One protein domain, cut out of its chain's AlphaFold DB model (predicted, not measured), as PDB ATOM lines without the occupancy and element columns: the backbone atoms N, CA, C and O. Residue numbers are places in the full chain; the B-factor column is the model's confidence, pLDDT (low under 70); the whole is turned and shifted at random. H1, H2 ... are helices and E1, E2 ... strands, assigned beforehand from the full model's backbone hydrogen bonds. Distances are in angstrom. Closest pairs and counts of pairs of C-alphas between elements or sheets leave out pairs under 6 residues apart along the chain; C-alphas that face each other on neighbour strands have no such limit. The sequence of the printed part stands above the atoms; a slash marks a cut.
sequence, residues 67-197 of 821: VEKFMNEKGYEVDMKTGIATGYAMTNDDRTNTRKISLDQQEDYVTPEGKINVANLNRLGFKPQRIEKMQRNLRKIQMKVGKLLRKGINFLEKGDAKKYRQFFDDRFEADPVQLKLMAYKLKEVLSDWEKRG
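This is residues 67 to 197 of the 821 residues of an uncharacterized protein of Algoriphagus sp (UniProt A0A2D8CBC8). A narrow, strongly twisted sheet spans the middle, with E2 and E4 side by side as its long strands, and helices gather at its two ends. At one end H5 and H7 are side by side, with H1 and H6 between them and the strands on one face of the sheet; at the other end are the shorter helices H2, H3 and H4. The printed part has 131 residues, with seven named helices and four named strands in the order H1 E1 E2 E3 H2 H3 H4 E4 H5 H6 H7. The branched sheet is antiparallel, with E1, E3 and E4 each beside E2, and the class is mixed, helices and strands. The whole is compact, with a radius of gyration of the C-alphas of 15.6 A and spans of 44 by 34 by 20 A.

H1, residues 67 to 73, is on the sheet, and its C-alpha 68 is 6.2 A from C-alpha 78 of E1, residues 77 to 79, the closest C-alphas of the two. E1 and E2, residues 84 to 91, form an antiparallel hairpin, with N 77 and O 86 2.8 A apart. E2 and E3, residues 98 to 100, form the next hairpin, with N 90 and O 99 2.8 A apart; E1, E2 and E3 are a meander, each strand the antiparallel neighbour of the one before. H2, residues 103 to 109, is on the sheet, with C-alphas 106 and 88 of E2 closest at 6.9 A. It touches H3, residues 118 to 123, about perpendicular at 84 degrees, with C-alphas 108 and 120 closest at 6.4 A. H3 and H4, residues 128 to 137, form a helical hairpin and only just touch, with 3 pairs of C-alphas within 8 A, the closest being 118 and 131 at 6.8 A. H4 only grazes the sheet, with its residues 133 to 137. E4, residues 138 to 144, is antiparallel to E2 at 153 degrees, on the other side of it from E1 and E3; N 87 and O 141 are 2.9 A apart, and N 141 and O 87 2.8 A. H5, residues 145 to 157, stands up from the sheet, its line rising 53 degrees. H6, residues 161 to 167, forms a helical hairpin with H5 at a shallow tilt of 14 degrees, touching residues 152 to 156 of H5 alone, with C-alphas 155 and 164 closest at 5.7 A. H6 is on the sheet too, with C-alphas 166 and 99 of E3 5.2 A apart, and H1, H5 and H6 lie on the same face. H7, residues 176 to 196, touches H5 at a shallow tilt of 21 degrees, opposite ways, with 23 pairs of C-alphas within 8 A and 153 and 183 closest at 5.3 A. With residues 189 to 193 alone, H7 also touches H1, C-alphas 67 and 189 being closest at 5.7 A. H3 and H7 are apart. Every O i to N i+4 pair is within hydrogen-bond range in H1, H2, H3, H4 and H5; in H6 it is 2 of 3 and in H7 16 of 17.

H1 begins at C-alpha 67 at (137.099, 93.373, 187.708). E2 runs 22.0 A from C-alpha 84 at (139.663, 102.224, 195.355) to C-alpha 91 at (157.816, 109.810, 185.563), and E4 runs 20.2 A. H4 is 14.2 A long and H5 18.6 A. H7 is the longest helix, 30.6 A, and ends at C-alpha 196 at (128.657, 94.581, 191.937).

The C-alphas farthest apart, those of Gln 129 and Lys 195, are 47.0 A apart. The printed part has no cut and no long link. The mean pLDDT of the printed part is 84.9, with residues 81, 192 and 195 to 197 under 70.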
ATOM      1  N   VAL A  67     136.592  92.011 187.544       80.31
ATOM      2  CA  VAL A  67     137.099  93.373 187.708       80.31
ATOM      3  C   VAL A  67     138.455  93.386 188.407       80.31
ATOM      4  O   VAL A  67     139.381  94.008 187.899       80.31
ATOM      5  N   GLU A  68     138.623  92.696 189.534       79.25
ATOM      6  CA  GLU A  68     139.915  92.618 190.230       79.25
ATOM      7  C   GLU A  68     140.988  91.946 189.382       79.25
ATOM      8  O   GLU A  68     142.109  92.443 189.328       79.25
ATOM      9  N   LYS A  69     140.662  90.859 188.676       82.19
ATOM     10  CA  LYS A  69     141.568  90.189 187.733       82.19
ATOM     11  C   LYS A  69     142.022  91.169 186.652       82.19
ATOM     12  O   LYS A  69     143.221  91.399 186.507       82.19
ATOM     13  N   PHE A  70     141.081  91.837 185.981       86.75
ATOM     14  CA  PHE A  70     141.397  92.839 184.962       86.75
ATOM     15  C   PHE A  70     142.241  93.996 185.517       86.75
ATOM     16  O   PHE A  70     143.208  94.435 184.896       86.75
ATOM     17  N   MET A  71     141.894  94.514 186.693       87.50
ATOM     18  CA  MET A  71     142.603  95.640 187.297       87.50
ATOM     19  C   MET A  71     144.020  95.248 187.727       87.50
ATOM     20  O   MET A  71     144.961  95.996 187.440       87.50
ATOM     21  N   ASN A  72     144.190  94.056 188.302       84.44
ATOM     22  CA  ASN A  72     145.487  93.494 188.675       84.44
ATOM     23  C   ASN A  72     146.373  93.267 187.444       84.44
ATOM     24  O   ASN A  72     147.523  93.704 187.448       84.44
ATOM     25  N   GLU A  73     145.834  92.706 186.353       84.00
ATOM     26  CA  GLU A  73     146.541  92.592 185.063       84.00
ATOM     27  C   GLU A  73     147.047  93.951 184.567       84.00
ATOM     28  O   GLU A  73     148.126  94.067 183.982       84.00
ATOM     29  N   LYS A  74     146.271  95.013 184.802       86.38
ATOM     30  CA  LYS A  74     146.655  96.382 184.453       86.38
ATOM     31  C   LYS A  74     147.524  97.052 185.512       86.38
ATOM     32  O   LYS A  74     147.802  98.240 185.377       86.38
ATOM     33  N   GLY A  75     147.992  96.337 186.536       85.44
ATOM     34  CA  GLY A  75     148.878  96.831 187.594       85.44
ATOM     35  C   GLY A  75     148.173  97.723 188.616       85.44
ATOM     36  O   GLY A  75     148.729  98.747 189.025       85.44
ATOM     37  N   TYR A  76     146.904  97.457 188.912       89.00
ATOM     38  CA  TYR A  76     146.154  98.092 189.994       89.00
ATOM     39  C   TYR A  76     145.766  97.050 191.037       89.00
ATOM     40  O   TYR A  76     145.056  96.113 190.704       89.00
ATOM     41  N   GLU A  77     146.139  97.285 192.286       86.38
ATOM     42  CA  GLU A  77     145.566  96.615 193.448       86.38
ATOM     43  C   GLU A  77     144.209  97.259 193.769       86.38
ATOM     44  O   GLU A  77     144.089  98.491 193.767       86.38
ATOM     45  N   VAL A  78     143.172  96.458 194.007       83.56
ATOM     46  CA  VAL A  78     141.810  96.950 194.253       83.56
ATOM     47  C   VAL A  78     141.410  96.655 195.689       83.56
ATOM     48  O   VAL A  78     141.390  95.509 196.114       83.56
ATOM     49  N   ASP A  79     141.041  97.701 196.421       80.25
ATOM     50  CA  ASP A  79     140.347  97.564 197.695       80.25
ATOM     51  C   ASP A  79     138.844  97.458 197.420       80.25
ATOM     52  O   ASP A  79     138.196  98.449 197.067       80.25
ATOM     53  N   MET A  80     138.301  96.249 197.559       71.75
ATOM     54  CA  MET A  80     136.892  95.959 197.291       71.75
ATOM     55  C   MET A  80     135.935  96.558 198.320       71.75
ATOM     56  O   MET A  80     134.779  96.788 197.976       71.75
ATOM     57  N   LYS A  81     136.399  96.892 199.531       67.06
ATOM     58  CA  LYS A  81     135.570  97.542 200.561       67.06
ATOM     59  C   LYS A  81     135.363  99.016 200.241       67.06
ATOM     60  O   LYS A  81     134.267  99.554 200.369       67.06
ATOM     61  N   THR A  82     136.424  99.696 199.802       72.69
ATOM     62  CA  THR A  82     136.365 101.135 199.488       72.69
ATOM     63  C   THR A  82     136.109 101.429 198.006       72.69
ATOM     64  O   THR A  82     135.767 102.560 197.634       72.69
ATOM     65  N   GLY A  83     136.272 100.427 197.140       75.56
ATOM     66  CA  GLY A  83     136.213 100.539 195.685       75.56
ATOM     67  C   GLY A  83     137.344 101.377 195.087       75.56
ATOM     68  O   GLY A  83     137.159 102.019 194.043       75.56
ATOM     69  N   ILE A  84     138.495 101.438 195.764       86.44
ATOM     70  CA  ILE A  84     139.663 102.224 195.355       86.44
ATOM     71  C   ILE A  84     140.678 101.315 194.662       86.44
ATOM     72  O   ILE A  84     141.199 100.378 195.253       86.44
ATOM     73  N   ALA A  85     141.025 101.657 193.422       90.12
ATOM     74  CA  ALA A  85     142.163 101.082 192.718       90.12
ATOM     75  C   ALA A  85     143.432 101.892 193.019       90.12
ATOM     76  O   ALA A  85     143.465 103.112 192.799       90.12
ATOM     77  N   THR A  86     144.480 101.211 193.471       89.56
ATOM     78  CA  THR A  86     145.806 101.756 193.763       89.56
ATOM     79  C   THR A  86     146.832 101.168 192.801       89.56
ATOM     80  O   THR A  86     146.910  99.966 192.617       89.56
ATOM     81  N   GLY A  87     147.629 102.010 192.154       90.06
ATOM     82  CA  GLY A  87     148.737 101.557 191.313       90.06
ATOM     83  C   GLY A  87     149.860 102.578 191.290       90.06
ATOM     84  O   GLY A  87     149.701 103.699 191.783       90.06
ATOM     85  N   TYR A  88     150.988 102.221 190.689       89.62
ATOM     86  CA  TYR A  88     152.161 103.090 190.658       89.62
ATOM     87  C   TYR A  88     152.607 103.402 189.230       89.62
ATOM     88  O   TYR A  88     152.414 102.632 188.290       89.62
ATOM     89  N   ALA A  89     153.215 104.571 189.060       88.94
ATOM     90  CA  ALA A  89     153.775 105.025 187.800       88.94
ATOM     91  C   ALA A  89     155.137 105.686 188.013       88.94
ATOM     92  O   ALA A  89     155.412 106.259 189.066       88.94
ATOM     93  N   MET A  90     155.978 105.641 186.987       87.88
ATOM     94  CA  MET A  90     157.285 106.281 186.947       87.88
ATOM     95  C   MET A  90     157.251 107.453 185.970       87.88
ATOM     96  O   MET A  90     156.802 107.322 184.832       87.88
ATOM     97  N   THR A  91     157.719 108.614 186.411       86.62
ATOM     98  CA  THR A  91     157.816 109.810 185.563       86.62
ATOM     99  C   THR A  91     159.258 110.028 185.110       86.62
ATOM    100  O   THR A  91     160.187 109.815 185.879       86.62
ATOM    101  N   ASN A  92     159.479 110.441 183.867       81.50
ATOM    102  CA  ASN A  92     160.823 110.796 183.406       81.50
ATOM    103  C   ASN A  92     161.308 112.106 184.059       81.50
ATOM    104  O   ASN A  92     160.504 112.901 184.545       81.50
ATOM    105  N   ASP A  93     162.623 112.350 184.070       77.00
ATOM    106  CA  ASP A  93     163.224 113.502 184.776       77.00
ATOM    107  C   ASP A  93     162.728 114.860 184.266       77.00
ATOM    108  O   ASP A  93     162.582 115.803 185.040       77.00
ATOM    109  N   ASP A  94     162.431 114.948 182.971       77.44
ATOM    110  CA  ASP A  94     161.881 116.135 182.314       77.44
ATOM    111  C   ASP A  94     160.374 116.328 182.575       77.44
ATOM    112  O   ASP A  94     159.785 117.319 182.148       77.44
ATOM    113  N   ARG A  95     159.739 115.385 183.289       72.75
ATOM    114  CA  ARG A  95     158.308 115.345 183.623       72.75
ATOM    115  C   ARG A  95     157.368 115.370 182.416       72.75
ATOM    116  O   ARG A  95     156.177 115.633 182.578       72.75
ATOM    117  N   THR A  96     157.866 115.059 181.221       73.75
ATOM    118  CA  THR A  96     157.058 115.083 179.990       73.75
ATOM    119  C   THR A  96     156.314 113.772 179.749       73.75
ATOM    120  O   THR A  96     155.314 113.742 179.024       73.75
ATOM    121  N   ASN A  97     156.778 112.684 180.370       75.12
ATOM    122  CA  ASN A  97     156.204 111.359 180.209       75.12
ATOM    123  C   ASN A  97     156.083 110.628 181.551       75.12
ATOM    124  O   ASN A  97     157.052 110.524 182.303       75.12
ATOM    125  N   THR A  98     154.895 110.092 181.813       81.81
ATOM    126  CA  THR A  98     154.597 109.238 182.965       81.81
ATOM    127  C   THR A  98     154.156 107.891 182.429       81.81
ATOM    128  O   THR A  98     153.205 107.822 181.656       81.81
ATOM    129  N   ARG A  99     154.846 106.828 182.826       82.38
ATOM    130  CA  ARG A  99     154.543 105.455 182.437       82.38
ATOM    131  C   ARG A  99     154.072 104.684 183.659       82.38
ATOM    132  O   ARG A  99     154.728 104.730 184.698       82.38
ATOM    133  N   LYS A 100     152.972 103.949 183.528       86.19
ATOM    134  CA  LYS A 100     152.549 103.008 184.557       86.19
ATOM    135  C   LYS A 100     153.543 101.843 184.669       86.19
ATOM    136  O   LYS A 100     154.061 101.395 183.648       86.19
ATOM    137  N   ILE A 101     153.827 101.393 185.890       84.94
ATOM    138  CA  ILE A 101     154.636 100.186 186.119       84.94
ATOM    139  C   ILE A 101     153.718  98.971 186.323       84.94
ATOM    140  O   ILE A 101     152.642  99.116 186.911       84.94
ATOM    141  N   SER A 102     154.113  97.806 185.794       78.25
ATOM    142  CA  SER A 102     153.336  96.554 185.887       78.25
ATOM    143  C   SER A 102     153.244  96.044 187.327       78.25
ATOM    144  O   SER A 102     153.958  96.547 188.190       78.25
ATOM    145  N   LEU A 103     152.376  95.061 187.592       75.00
ATOM    146  CA  LEU A 103     152.239  94.478 188.930       75.00
ATOM    147  C   LEU A 103     153.558  93.846 189.408       75.00
ATOM    148  O   LEU A 103     154.044  94.231 190.462       75.00
ATOM    149  N   ASP A 104     154.222  93.048 188.568       78.94
ATOM    150  CA  ASP A 104     155.537  92.458 188.881       78.94
ATOM    151  C   ASP A 104     156.586  93.533 189.222       78.94
ATOM    152  O   ASP A 104     157.359  93.426 190.168       78.94
ATOM    153  N   GLN A 105     156.582  94.646 188.475       84.12
ATOM    154  CA  GLN A 105     157.461  95.776 188.771       84.12
ATOM    155  C   GLN A 105     157.075  96.480 190.070       84.12
ATOM    156  O   GLN A 105     157.935  97.085 190.700       84.12
ATOM    157  N   GLN A 106     155.803  96.478 190.459       85.50
ATOM    158  CA  GLN A 106     155.371  97.041 191.735       85.50
ATOM    159  C   GLN A 106     155.838  96.167 192.894       85.50
ATOM    160  O   GLN A 106     156.411  96.721 193.827       85.50
ATOM    161  N   GLU A 107     155.688  94.846 192.795       84.25
ATOM    162  CA  GLU A 107     156.203  93.885 193.780       84.25
ATOM    163  C   GLU A 107     157.716  94.046 193.977       84.25
ATOM    164  O   GLU A 107     158.217  94.075 195.105       84.25
ATOM    165  N   ASP A 108     158.448  94.261 192.881       86.44
ATOM    166  CA  ASP A 108     159.890  94.442 192.944       86.44
ATOM    167  C   ASP A 108     160.321  95.829 193.430       86.44
ATOM    168  O   ASP A 108     161.290  95.960 194.189       86.44
ATOM    169  N   TYR A 109     159.674  96.884 192.926       88.94
ATOM    170  CA  TYR A 109     160.162  98.259 193.053       88.94
ATOM    171  C   TYR A 109     159.534  99.006 194.214       88.94
ATOM    172  O   TYR A 109     160.071 100.051 194.582       88.94
ATOM    173  N   VAL A 110     158.413  98.539 194.761       88.38
ATOM    174  CA  VAL A 110     157.600  99.276 195.728       88.38
ATOM    175  C   VAL A 110     157.378  98.426 196.983       88.38
ATOM    176  O   VAL A 110     157.134  97.232 196.909       88.38
ATOM    177  N   THR A 111     157.520  99.025 198.163       87.00
ATOM    178  CA  THR A 111     157.218  98.379 199.447       87.00
ATOM    179  C   THR A 111     155.710  98.414 199.724       87.00
ATOM    180  O   THR A 111     155.018  99.251 199.137       87.00
ATOM    181  N   PRO A 112     155.185  97.601 200.661       80.19
ATOM    182  CA  PRO A 112     153.777  97.677 201.076       80.19
ATOM    183  C   PRO A 112     153.330  99.090 201.497       80.19
ATOM    184  O   PRO A 112     152.190  99.491 201.277       80.19
ATOM    185  N   GLU A 113     154.243  99.913 202.024       80.75
ATOM    186  CA  GLU A 113     153.972 101.311 202.398       80.75
ATOM    187  C   GLU A 113     153.971 102.287 201.203       80.75
ATOM    188  O   GLU A 113     153.829 103.501 201.383       80.75
ATOM    189  N   GLY A 114     154.166 101.797 199.977       82.56
ATOM    190  CA  GLY A 114     154.161 102.592 198.751       82.56
ATOM    191  C   GLY A 114     155.439 103.392 198.490       82.56
ATOM    192  O   GLY A 114     155.395 104.412 197.795       82.56
ATOM    193  N   LYS A 115     156.576 102.973 199.059       89.00
ATOM    194  CA  LYS A 115     157.901 103.595 198.858       89.00
ATOM    195  C   LYS A 115     158.766 102.736 197.949       89.00
ATOM    196  O   LYS A 115     158.483 101.566 197.776       89.00
ATOM    197  N   ILE A 116     159.846 103.282 197.389       92.25
ATOM    198  CA  ILE A 116     160.782 102.454 196.616       92.25
ATOM    199  C   ILE A 116     161.417 101.372 197.507       92.25
ATOM    200  O   ILE A 116     161.983 101.686 198.555       92.25
ATOM    201  N   ASN A 117     161.368 100.116 197.060       91.88
ATOM    202  CA  ASN A 117     161.974  98.961 197.714       91.88
ATOM    203  C   ASN A 117     163.488  98.921 197.454       91.88
ATOM    204  O   ASN A 117     164.000  98.178 196.616       91.88
ATOM    205  N   VAL A 118     164.222  99.776 198.170       89.44
ATOM    206  CA  VAL A 118     165.679  99.927 198.024       89.44
ATOM    207  C   VAL A 118     166.414  98.599 198.249       89.44
ATOM    208  O   VAL A 118     167.378  98.312 197.543       89.44
ATOM    209  N   ALA A 119     165.962  97.782 199.205       88.50
ATOM    210  CA  ALA A 119     166.593  96.506 199.534       88.50
ATOM    211  C   ALA A 119     166.491  95.506 198.372       88.50
ATOM    212  O   ALA A 119     167.512  94.961 197.947       88.50
ATOM    213  N   ASN A 120     165.290  95.323 197.814       91.44
ATOM    214  CA  ASN A 120     165.088  94.412 196.693       91.44
ATOM    215  C   ASN A 120     165.765  94.921 195.411       91.44
ATOM    216  O   ASN A 120     166.470  94.175 194.738       91.44
ATOM    217  N   LEU A 121     165.681  96.223 195.121       90.19
ATOM    218  CA  LEU A 121     166.352  96.812 193.957       90.19
ATOM    219  C   LEU A 121     167.881  96.684 194.005       90.19
ATOM    220  O   LEU A 121     168.511  96.446 192.972       90.19
ATOM    221  N   ASN A 122     168.489  96.811 195.189       88.56
ATOM    222  CA  ASN A 122     169.918  96.539 195.360       88.56
ATOM    223  C   ASN A 122     170.243  95.064 195.075       88.56
ATOM    224  O   ASN A 122     171.234  94.786 194.400       88.56
ATOM    225  N   ARG A 123     169.398  94.124 195.529       90.00
ATOM    226  CA  ARG A 123     169.536  92.685 195.236       90.00
ATOM    227  C   ARG A 123     169.417  92.388 193.736       90.00
ATOM    228  O   ARG A 123     170.162  91.558 193.228       90.00
ATOM    229  N   LEU A 124     168.558  93.120 193.026       88.62
ATOM    230  CA  LEU A 124     168.402  93.068 191.566       88.62
ATOM    231  C   LEU A 124     169.517  93.813 190.795       88.62
ATOM    232  O   LEU A 124     169.461  93.924 189.571       88.62
ATOM    233  N   GLY A 125     170.534  94.349 191.484       90.75
ATOM    234  CA  GLY A 125     171.717  94.960 190.866       90.75
ATOM    235  C   GLY A 125     171.544  96.413 190.401       90.75
ATOM    236  O   GLY A 125     172.334  96.904 189.585       90.75
ATOM    237  N   PHE A 126     170.531  97.138 190.883       91.06
ATOM    238  CA  PHE A 126     170.331  98.543 190.519       91.06
ATOM    239  C   PHE A 126     171.357  99.452 191.220       91.06
ATOM    240  O   PHE A 126     171.601  99.346 192.416       91.06
ATOM    241  N   LYS A 127     171.952 100.402 190.480       93.38
ATOM    242  CA  LYS A 127     172.923 101.365 191.038       93.38
ATOM    243  C   LYS A 127     172.241 102.387 191.968       93.38
ATOM    244  O   LYS A 127     171.160 102.864 191.608       93.38
ATOM    245  N   PRO A 128     172.892 102.848 193.056       90.19
ATOM    246  CA  PRO A 128     172.308 103.812 193.998       90.19
ATOM    247  C   PRO A 128     171.735 105.081 193.347       90.19
ATOM    248  O   PRO A 128     170.624 105.492 193.672       90.19
ATOM    249  N   GLN A 129     172.423 105.655 192.352       89.44
ATOM    250  CA  GLN A 129     171.955 106.859 191.647       89.44
ATOM    251  C   GLN A 129     170.661 106.612 190.850       89.44
ATOM    252  O   GLN A 129     169.830 107.507 190.694       89.44
ATOM    253  N   ARG A 130     170.475 105.386 190.334       88.62
ATOM    254  CA  ARG A 130     169.252 104.977 189.626       88.62
ATOM    255  C   ARG A 130     168.096 104.801 190.607       88.62
ATOM    256  O   ARG A 130     166.997 105.255 190.303       88.62
ATOM    257  N   ILE A 131     168.350 104.200 191.769       89.75
ATOM    258  CA  ILE A 131     167.349 104.016 192.831       89.75
ATOM    259  C   ILE A 131     166.872 105.378 193.352       89.75
ATOM    260  O   ILE A 131     165.670 105.618 193.425       89.75
ATOM    261  N   GLU A 132     167.791 106.314 193.607       88.62
ATOM    262  CA  GLU A 132     167.458 107.675 194.047       88.62
ATOM    263  C   GLU A 132     166.590 108.417 193.012       88.62
ATOM    264  O   GLU A 132     165.613 109.092 193.349       88.62
ATOM    265  N   LYS A 133     166.899 108.247 191.720       88.31
ATOM    266  CA  LYS A 133     166.081 108.779 190.625       88.31
ATOM    267  C   LYS A 133     164.691 108.137 190.585       88.31
ATOM    268  O   LYS A 133     163.707 108.865 190.485       88.31
ATOM    269  N   MET A 134     164.590 106.812 190.711       89.31
ATOM    270  CA  MET A 134     163.299 106.111 190.790       89.31
ATOM    271  C   MET A 134     162.469 106.602 191.982       89.31
ATOM    272  O   MET A 134     161.277 106.848 191.834       89.31
ATOM    273  N   GLN A 135     163.101 106.856 193.127       89.56
ATOM    274  CA  GLN A 135     162.429 107.369 194.320       89.56
ATOM    275  C   GLN A 135     161.845 108.771 194.117       89.56
ATOM    276  O   GLN A 135     160.716 109.026 194.530       89.56
ATOM    277  N   ARG A 136     162.557 109.670 193.425       87.94
ATOM    278  CA  ARG A 136     162.027 111.003 193.068       87.94
ATOM    279  C   ARG A 136     160.871 110.945 192.064       87.94
ATOM    280  O   ARG A 136     159.999 111.825 192.055       87.94
ATOM    281  N   ASN A 137     160.870 109.924 191.216       90.25
ATOM    282  CA  ASN A 137     160.022 109.839 190.033       90.25
ATOM    283  C   ASN A 137     158.801 108.924 190.188       90.25
ATOM    284  O   ASN A 137     157.895 108.991 189.352       90.25
ATOM    285  N   LEU A 138     158.745 108.127 191.258       90.75
ATOM    286  CA  LEU A 138     157.599 107.293 191.604       90.75
ATOM    287  C   LEU A 138     156.371 108.163 191.909       90.75
ATOM    288  O   LEU A 138     156.447 109.185 192.599       90.75
ATOM    289  N   ARG A 139     155.218 107.765 191.383       88.81
ATOM    290  CA  ARG A 139     153.920 108.401 191.611       88.81
ATOM    291  C   ARG A 139     152.900 107.333 191.962       88.81
ATOM    292  O   ARG A 139     152.778 106.346 191.243       88.81
ATOM    293  N   LYS A 140     152.148 107.564 193.037       88.88
ATOM    294  CA  LYS A 140     150.995 106.746 193.416       88.88
ATOM    295  C   LYS A 140     149.755 107.258 192.683       88.88
ATOM    296  O   LYS A 140     149.498 108.461 192.658       88.88
ATOM    297  N   ILE A 141     148.998 106.350 192.086       87.94
ATOM    298  CA  ILE A 141     147.713 106.607 191.439       87.94
ATOM    299  C   ILE A 141     146.651 105.936 192.303       87.94
ATOM    300  O   ILE A 141     146.673 104.720 192.449       87.94
ATOM    301  N   GLN A 142     145.724 106.720 192.854       90.44
ATOM    302  CA  GLN A 142     144.563 106.205 193.582       90.44
ATOM    303  C   GLN A 142     143.288 106.788 192.991       90.44
ATOM    304  O   GLN A 142     143.162 108.008 192.848       90.44
ATOM    305  N   MET A 143     142.347 105.928 192.608       90.19
ATOM    306  CA  MET A 143     141.076 106.371 192.045       90.19
ATOM    307  C   MET A 143     139.984 105.318 192.230       90.19
ATOM    308  O   MET A 143     140.264 104.127 192.208       90.19
ATOM    309  N   LYS A 144     138.725 105.758 192.353       88.88
ATOM    310  CA  LYS A 144     137.575 104.843 192.341       88.88
ATOM    311  C   LYS A 144     137.565 104.009 191.053       88.88
ATOM    312  O   LYS A 144     137.695 104.599 189.974       88.88
ATOM    313  N   VAL A 145     137.355 102.696 191.159       86.44
ATOM    314  CA  VAL A 145     137.405 101.739 190.031       86.44
ATOM    315  C   VAL A 145     136.501 102.182 188.876       86.44
ATOM    316  O   VAL A 145     136.993 102.440 187.778       86.44
ATOM    317  N   GLY A 146     135.212 102.445 189.124       85.00
ATOM    318  CA  GLY A 146     134.299 102.912 188.068       85.00
ATOM    319  C   GLY A 146     134.725 104.231 187.400       85.00
ATOM    320  O   GLY A 146     134.541 104.424 186.199       85.00
ATOM    321  N   LYS A 147     135.372 105.149 188.138       90.69
ATOM    322  CA  LYS A 147     135.923 106.390 187.558       90.69
ATOM    323  C   LYS A 147     137.130 106.103 186.660       90.69
ATOM    324  O   LYS A 147     137.324 106.795 185.661       90.69
ATOM    325  N   LEU A 148     137.940 105.115 187.020       91.94
ATOM    326  CA  LEU A 148     139.110 104.683 186.266       91.94
ATOM    327  C   LEU A 148     138.725 104.022 184.950       91.94
ATOM    328  O   LEU A 148     139.198 104.470 183.907       91.94
ATOM    329  N   LEU A 149     137.804 103.062 184.992       92.69
ATOM    330  CA  LEU A 149     137.298 102.365 183.809       92.69
ATOM    331  C   LEU A 149     136.656 103.345 182.813       92.69
ATOM    332  O   LEU A 149     137.086 103.417 181.662       92.69
ATOM    333  N   ARG A 150     135.744 104.222 183.273       92.75
ATOM    334  CA  ARG A 150     135.141 105.281 182.434       92.75
ATOM    335  C   ARG A 150     136.175 106.198 181.783       92.75
ATOM    336  O   ARG A 150     136.012 106.629 180.643       92.75
ATOM    337  N   LYS A 151     137.257 106.507 182.499       92.88
ATOM    338  CA  LYS A 151     138.353 107.324 181.972       92.88
ATOM    339  C   LYS A 151     139.128 106.587 180.873       92.88
ATOM    340  O   LYS A 151     139.462 107.213 179.872       92.88
ATOM    341  N   GLY A 152     139.371 105.285 181.039       91.19
ATOM    342  CA  GLY A 152     139.977 104.424 180.018       91.19
ATOM    343  C   GLY A 152     139.143 104.352 178.739       91.19
ATOM    344  O   GLY A 152     139.670 104.620 177.663       91.19
ATOM    345  N   ILE A 153     137.835 104.100 178.871       93.50
ATOM    346  CA  ILE A 153     136.879 104.065 177.748       93.50
ATOM    347  C   ILE A 153     136.930 105.377 176.957       93.50
ATOM    348  O   ILE A 153     137.136 105.365 175.747       93.50
ATOM    349  N   ASN A 154     136.851 106.518 177.648       93.25
ATOM    350  CA  ASN A 154     136.891 107.843 177.023       93.25
ATOM    351  C   ASN A 154     138.197 108.088 176.241       93.25
ATOM    352  O   ASN A 154     138.176 108.697 175.173       93.25
ATOM    353  N   PHE A 155     139.341 107.609 176.744       92.75
ATOM    354  CA  PHE A 155     140.608 107.711 176.018       92.75
ATOM    355  C   PHE A 155     140.605 106.889 174.730       92.75
ATOM    356  O   PHE A 155     141.040 107.394 173.698       92.75
ATOM    357  N   LEU A 156     140.089 105.662 174.774       91.38
ATOM    358  CA  LEU A 156     140.039 104.776 173.612       91.38
ATOM    359  C   LEU A 156     139.058 105.279 172.549       91.38
ATOM    360  O   LEU A 156     139.417 105.336 171.377       91.38
ATOM    361  N   GLU A 157     137.869 105.734 172.954       89.75
ATOM    362  CA  GLU A 157     136.854 106.286 172.043       89.75
ATOM    363  C   GLU A 157     137.330 107.562 171.329       89.75
ATOM    364  O   GLU A 157     136.948 107.818 170.190       89.75
ATOM    365  N   LYS A 158     138.211 108.344 171.967       90.56
ATOM    366  CA  LYS A 158     138.854 109.525 171.365       90.56
ATOM    367  C   LYS A 158     140.126 109.214 170.576       90.56
ATOM    368  O   LYS A 158     140.740 110.136 170.042       90.56
ATOM    369  N   GLY A 159     140.566 107.956 170.543       85.50
ATOM    370  CA  GLY A 159     141.841 107.564 169.941       85.50
ATOM    371  C   GLY A 159     143.078 108.085 170.689       85.50
ATOM    372  O   GLY A 159     144.177 108.085 170.135       85.50
ATOM    373  N   ASP A 160     142.947 108.515 171.950       88.00
ATOM    374  CA  ASP A 160     144.063 108.994 172.776       88.00
ATOM    375  C   ASP A 160     144.811 107.820 173.427       88.00
ATOM    376  O   ASP A 160     144.849 107.629 174.649       88.00
ATOM    377  N   ALA A 161     145.445 107.014 172.577       83.50
ATOM    378  CA  ALA A 161     146.237 105.870 173.007       83.50
ATOM    379  C   ALA A 161     147.389 106.278 173.936       83.50
ATOM    380  O   ALA A 161     147.784 105.511 174.812       83.50
ATOM    381  N   LYS A 162     147.917 107.504 173.792       83.88
ATOM    382  CA  LYS A 162     148.962 108.016 174.683       83.88
ATOM    383  C   LYS A 162     148.440 108.098 176.112       83.88
ATOM    384  O   LYS A 162     149.112 107.595 177.003       83.88
ATOM    385  N   LYS A 163     147.263 108.687 176.346       85.56
ATOM    386  CA  LYS A 163     146.654 108.744 177.684       85.56
ATOM    387  C   LYS A 163     146.231 107.375 178.198       85.56
ATOM    388  O   LYS A 163     146.422 107.118 179.385       85.56
ATOM    389  N   TYR A 164     145.728 106.497 177.334       88.38
ATOM    390  CA  TYR A 164     145.407 105.123 177.719       88.38
ATOM    391  C   TYR A 164     146.638 104.388 178.281       88.38
ATOM    392  O   TYR A 164     146.600 103.878 179.404       88.38
ATOM    393  N   ARG A 165     147.771 104.462 177.568       84.31
ATOM    394  CA  ARG A 165     149.056 103.886 177.993       84.31
ATOM    395  C   ARG A 165     149.554 104.397 179.348       84.31
ATOM    396  O   ARG A 165     150.210 103.667 180.081       84.31
ATOM    397  N   GLN A 166     149.242 105.645 179.706       84.19
ATOM    398  CA  GLN A 166     149.649 106.222 180.995       84.19
ATOM    399  C   GLN A 166     148.905 105.617 182.194       84.19
ATOM    400  O   GLN A 166     149.417 105.688 183.309       84.19
ATOM    401  N   PHE A 167     147.701 105.072 181.987       85.25
ATOM    402  CA  PHE A 167     146.829 104.594 183.066       85.25
ATOM    403  C   PHE A 167     146.654 103.073 183.085       85.25
ATOM    404  O   PHE A 167     146.480 102.521 184.164       85.25
ATOM    405  N   PHE A 168     146.703 102.394 181.940       85.50
ATOM    406  CA  PHE A 168     146.349 100.973 181.869       85.50
ATOM    407  C   PHE A 168     147.490 100.091 181.386       85.50
ATOM    408  O   PHE A 168     147.804  99.108 182.046       85.50
ATOM    409  N   ASP A 169     148.106 100.419 180.254       80.62
ATOM    410  CA  ASP A 169     149.043  99.492 179.619       80.62
ATOM    411  C   ASP A 169     150.021 100.230 178.716       80.62
ATOM    412  O   ASP A 169     149.645 100.685 177.642       80.62
ATOM    413  N   ASP A 170     151.275 100.371 179.134       70.44
ATOM    414  CA  ASP A 170     152.264 101.141 178.385       70.44
ATOM    415  C   ASP A 170     152.696 100.475 177.065       70.44
ATOM    416  O   ASP A 170     153.231 101.157 176.188       70.44
ATOM    417  N   ARG A 171     152.426  99.172 176.917       73.00
ATOM    418  CA  ARG A 171     152.749  98.372 175.730       73.00
ATOM    419  C   ARG A 171     151.604  98.328 174.720       73.00
ATOM    420  O   ARG A 171     151.731  97.667 173.700       73.00
ATOM    421  N   PHE A 172     150.499  99.031 174.978       81.44
ATOM    422  CA  PHE A 172     149.348  99.041 174.081       81.44
ATOM    423  C   PHE A 172     149.682  99.689 172.727       81.44
ATOM    424  O   PHE A 172     149.878 100.915 172.623       81.44
ATOM    425  N   GLU A 173     149.715  98.850 171.694       78.00
ATOM    426  CA  GLU A 173     149.831  99.239 170.294       78.00
ATOM    427  C   GLU A 173     148.457  99.641 169.764       78.00
ATOM    428  O   GLU A 173     147.470  98.921 169.897       78.00
ATOM    429  N   ALA A 174     148.376 100.854 169.227       76.38
ATOM    430  CA  ALA A 174     147.107 101.438 168.838       76.38
ATOM    431  C   ALA A 174     146.883 101.277 167.339       76.38
ATOM    432  O   ALA A 174     147.492 101.988 166.540       76.38
ATOM    433  N   ASP A 175     145.945 100.406 166.993       85.62
ATOM    434  CA  ASP A 175     145.285 100.375 165.696       85.62
ATOM    435  C   ASP A 175     143.751 100.475 165.878       85.62
ATOM    436  O   ASP A 175     143.240 100.309 166.995       85.62
ATOM    437  N   PRO A 176     142.989 100.787 164.813       81.62
ATOM    438  CA  PRO A 176     141.542 100.981 164.910       81.62
ATOM    439  C   PRO A 176     140.756  99.774 165.450       81.62
ATOM    440  O   PRO A 176     139.700  99.968 166.054       81.62
ATOM    441  N   VAL A 177     141.239  98.547 165.238       84.88
ATOM    442  CA  VAL A 177     140.614  97.311 165.725       84.88
ATOM    443  C   VAL A 177     140.903  97.140 167.215       84.88
ATOM    444  O   VAL A 177     139.970  96.962 167.999       84.88
ATOM    445  N   GLN A 178     142.163  97.296 167.630       85.06
ATOM    446  CA  GLN A 178     142.570  97.178 169.036       85.06
ATOM    447  C   GLN A 178     141.905  98.227 169.934       85.06
ATOM    448  O   GLN A 178     141.489  97.920 171.053       85.06
ATOM    449  N   LEU A 179     141.736  99.459 169.440       85.31
ATOM    450  CA  LEU A 179     141.024 100.516 170.166       85.31
ATOM    451  C   LEU A 179     139.560 100.140 170.441       85.31
ATOM    452  O   LEU A 179     139.085 100.321 171.563       85.31
ATOM    453  N   LYS A 180     138.854  99.597 169.440       86.88
ATOM    454  CA  LYS A 180     137.453  99.167 169.582       86.88
ATOM    455  C   LYS A 180     137.316  97.967 170.514       86.88
ATOM    456  O   LYS A 180     136.465  97.996 171.400       86.88
ATOM    457  N   LEU A 181     138.165  96.953 170.345       88.19
ATOM    458  CA  LEU A 181     138.144  95.739 171.162       88.19
ATOM    459  C   LEU A 181     138.390  96.062 172.641       88.19
ATOM    460  O   LEU A 181     137.649  95.620 173.515       88.19
ATOM    461  N   MET A 182     139.393  96.896 172.928       89.88
ATOM    462  CA  MET A 182     139.705  97.279 174.302       89.88
ATOM    463  C   MET A 182     138.612  98.162 174.919       89.88
ATOM    464  O   MET A 182     138.311  98.023 176.103       89.88
ATOM    465  N   ALA A 183     137.981  99.043 174.134       90.31
ATOM    466  CA  ALA A 183     136.858  99.847 174.612       90.31
ATOM    467  C   ALA A 183     135.648  98.972 174.965       90.31
ATOM    468  O   ALA A 183     134.999  99.228 175.977       90.31
ATOM    469  N   TYR A 184     135.375  97.932 174.169       89.56
ATOM    470  CA  TYR A 184     134.356  96.928 174.475       89.56
ATOM    471  C   TYR A 184     134.681  96.186 175.779       89.56
ATOM    472  O   TYR A 184     133.872  96.215 176.701       89.56
ATOM    473  N   LYS A 185     135.905  95.654 175.920       90.69
ATOM    474  CA  LYS A 185     136.350  94.963 177.145       90.69
ATOM    475  C   LYS A 185     136.227  95.846 178.393       90.69
ATOM    476  O   LYS A 185     135.767  95.400 179.435       90.69
ATOM    477  N   LEU A 186     136.599  97.125 178.310       91.25
ATOM    478  CA  LEU A 186     136.438  98.053 179.438       91.25
ATOM    479  C   LEU A 186     134.973  98.364 179.764       91.25
ATOM    480  O   LEU A 186     134.685  98.652 180.923       91.25
ATOM    481  N   LYS A 187     134.067  98.350 178.777       91.25
ATOM    482  CA  LYS A 187     132.620  98.525 179.001       91.25
ATOM    483  C   LYS A 187     132.015  97.314 179.702       91.25
ATOM    484  O   LYS A 187     131.223  97.507 180.613       91.25
ATOM    485  N   GLU A 188     132.433  96.112 179.325       86.88
ATOM    486  CA  GLU A 188     132.057  94.863 179.992       86.88
ATOM    487  C   GLU A 188     132.511  94.869 181.460       86.88
ATOM    488  O   GLU A 188     131.684  94.805 182.364       86.88
ATOM    489  N   VAL A 189     133.798  95.138 181.712       84.88
ATOM    490  CA  VAL A 189     134.343  95.246 183.078       84.88
ATOM    491  C   VAL A 189     133.686  96.383 183.877       84.88
ATOM    492  O   VAL A 189     133.509  96.281 185.091       84.88
ATOM    493  N   LEU A 190     133.322  97.495 183.228       85.94
ATOM    494  CA  LEU A 190     132.584  98.579 183.882       85.94
ATOM    495  C   LEU A 190     131.162  98.153 184.251       85.94
ATOM    496  O   LEU A 190     130.731  98.482 185.349       85.94
ATOM    497  N   SER A 191     130.463  97.445 183.365       77.94
ATOM    498  CA  SER A 191     129.135  96.896 183.636       77.94
ATOM    499  C   SER A 191     129.180  95.951 184.839       77.94
ATOM    500  O   SER A 191     128.387  96.111 185.763       77.94
ATOM    501  N   ASP A 192     130.157  95.042 184.893       69.50
ATOM    502  CA  ASP A 192     130.368  94.155 186.046       69.50
ATOM    503  C   ASP A 192     130.593  94.948 187.340       69.50
ATOM    504  O   ASP A 192     129.979  94.676 188.374       69.50
ATOM    505  N   TRP A 193     131.435  95.985 187.281       77.31
ATOM    506  CA  TRP A 193     131.677  96.869 188.420       77.31
ATOM    507  C   TRP A 193     130.430  97.663 188.837       77.31
ATOM    508  O   TRP A 193     130.234  97.913 190.023       77.31
ATOM    509  N   GLU A 194     129.600  98.099 187.891       73.94
ATOM    510  CA  GLU A 194     128.364  98.838 188.170       73.94
ATOM    511  C   GLU A 194     127.277  97.943 188.773       73.94
ATOM    512  O   GLU A 194     126.530  98.418 189.625       73.94
ATOM    513  N   LYS A 195     127.244  96.655 188.407       60.31
ATOM    514  CA  LYS A 195     126.367  95.643 189.014       60.31
ATOM    515  C   LYS A 195     126.802  95.255 190.431       60.31
ATOM    516  O   LYS A 195     125.954  95.076 191.298       60.31
ATOM    517  N   ARG A 196     128.111  95.093 190.664       62.41
ATOM    518  CA  ARG A 196     128.657  94.581 191.937       62.41
ATOM    519  C   ARG A 196     128.981  95.676 192.957       62.41
ATOM    520  O   ARG A 196     128.762  95.490 194.146       62.41
ATOM    521  N   GLY A 197     129.508  96.812 192.505       60.34
ATOM    522  CA  GLY A 197     129.984  97.885 193.374       60.34
ATOM    523  C   GLY A 197     131.146  97.479 194.295       60.34
ATOM    524  O   GLY A 197     131.783  96.441 194.128       60.34
TER     525      GLY A 197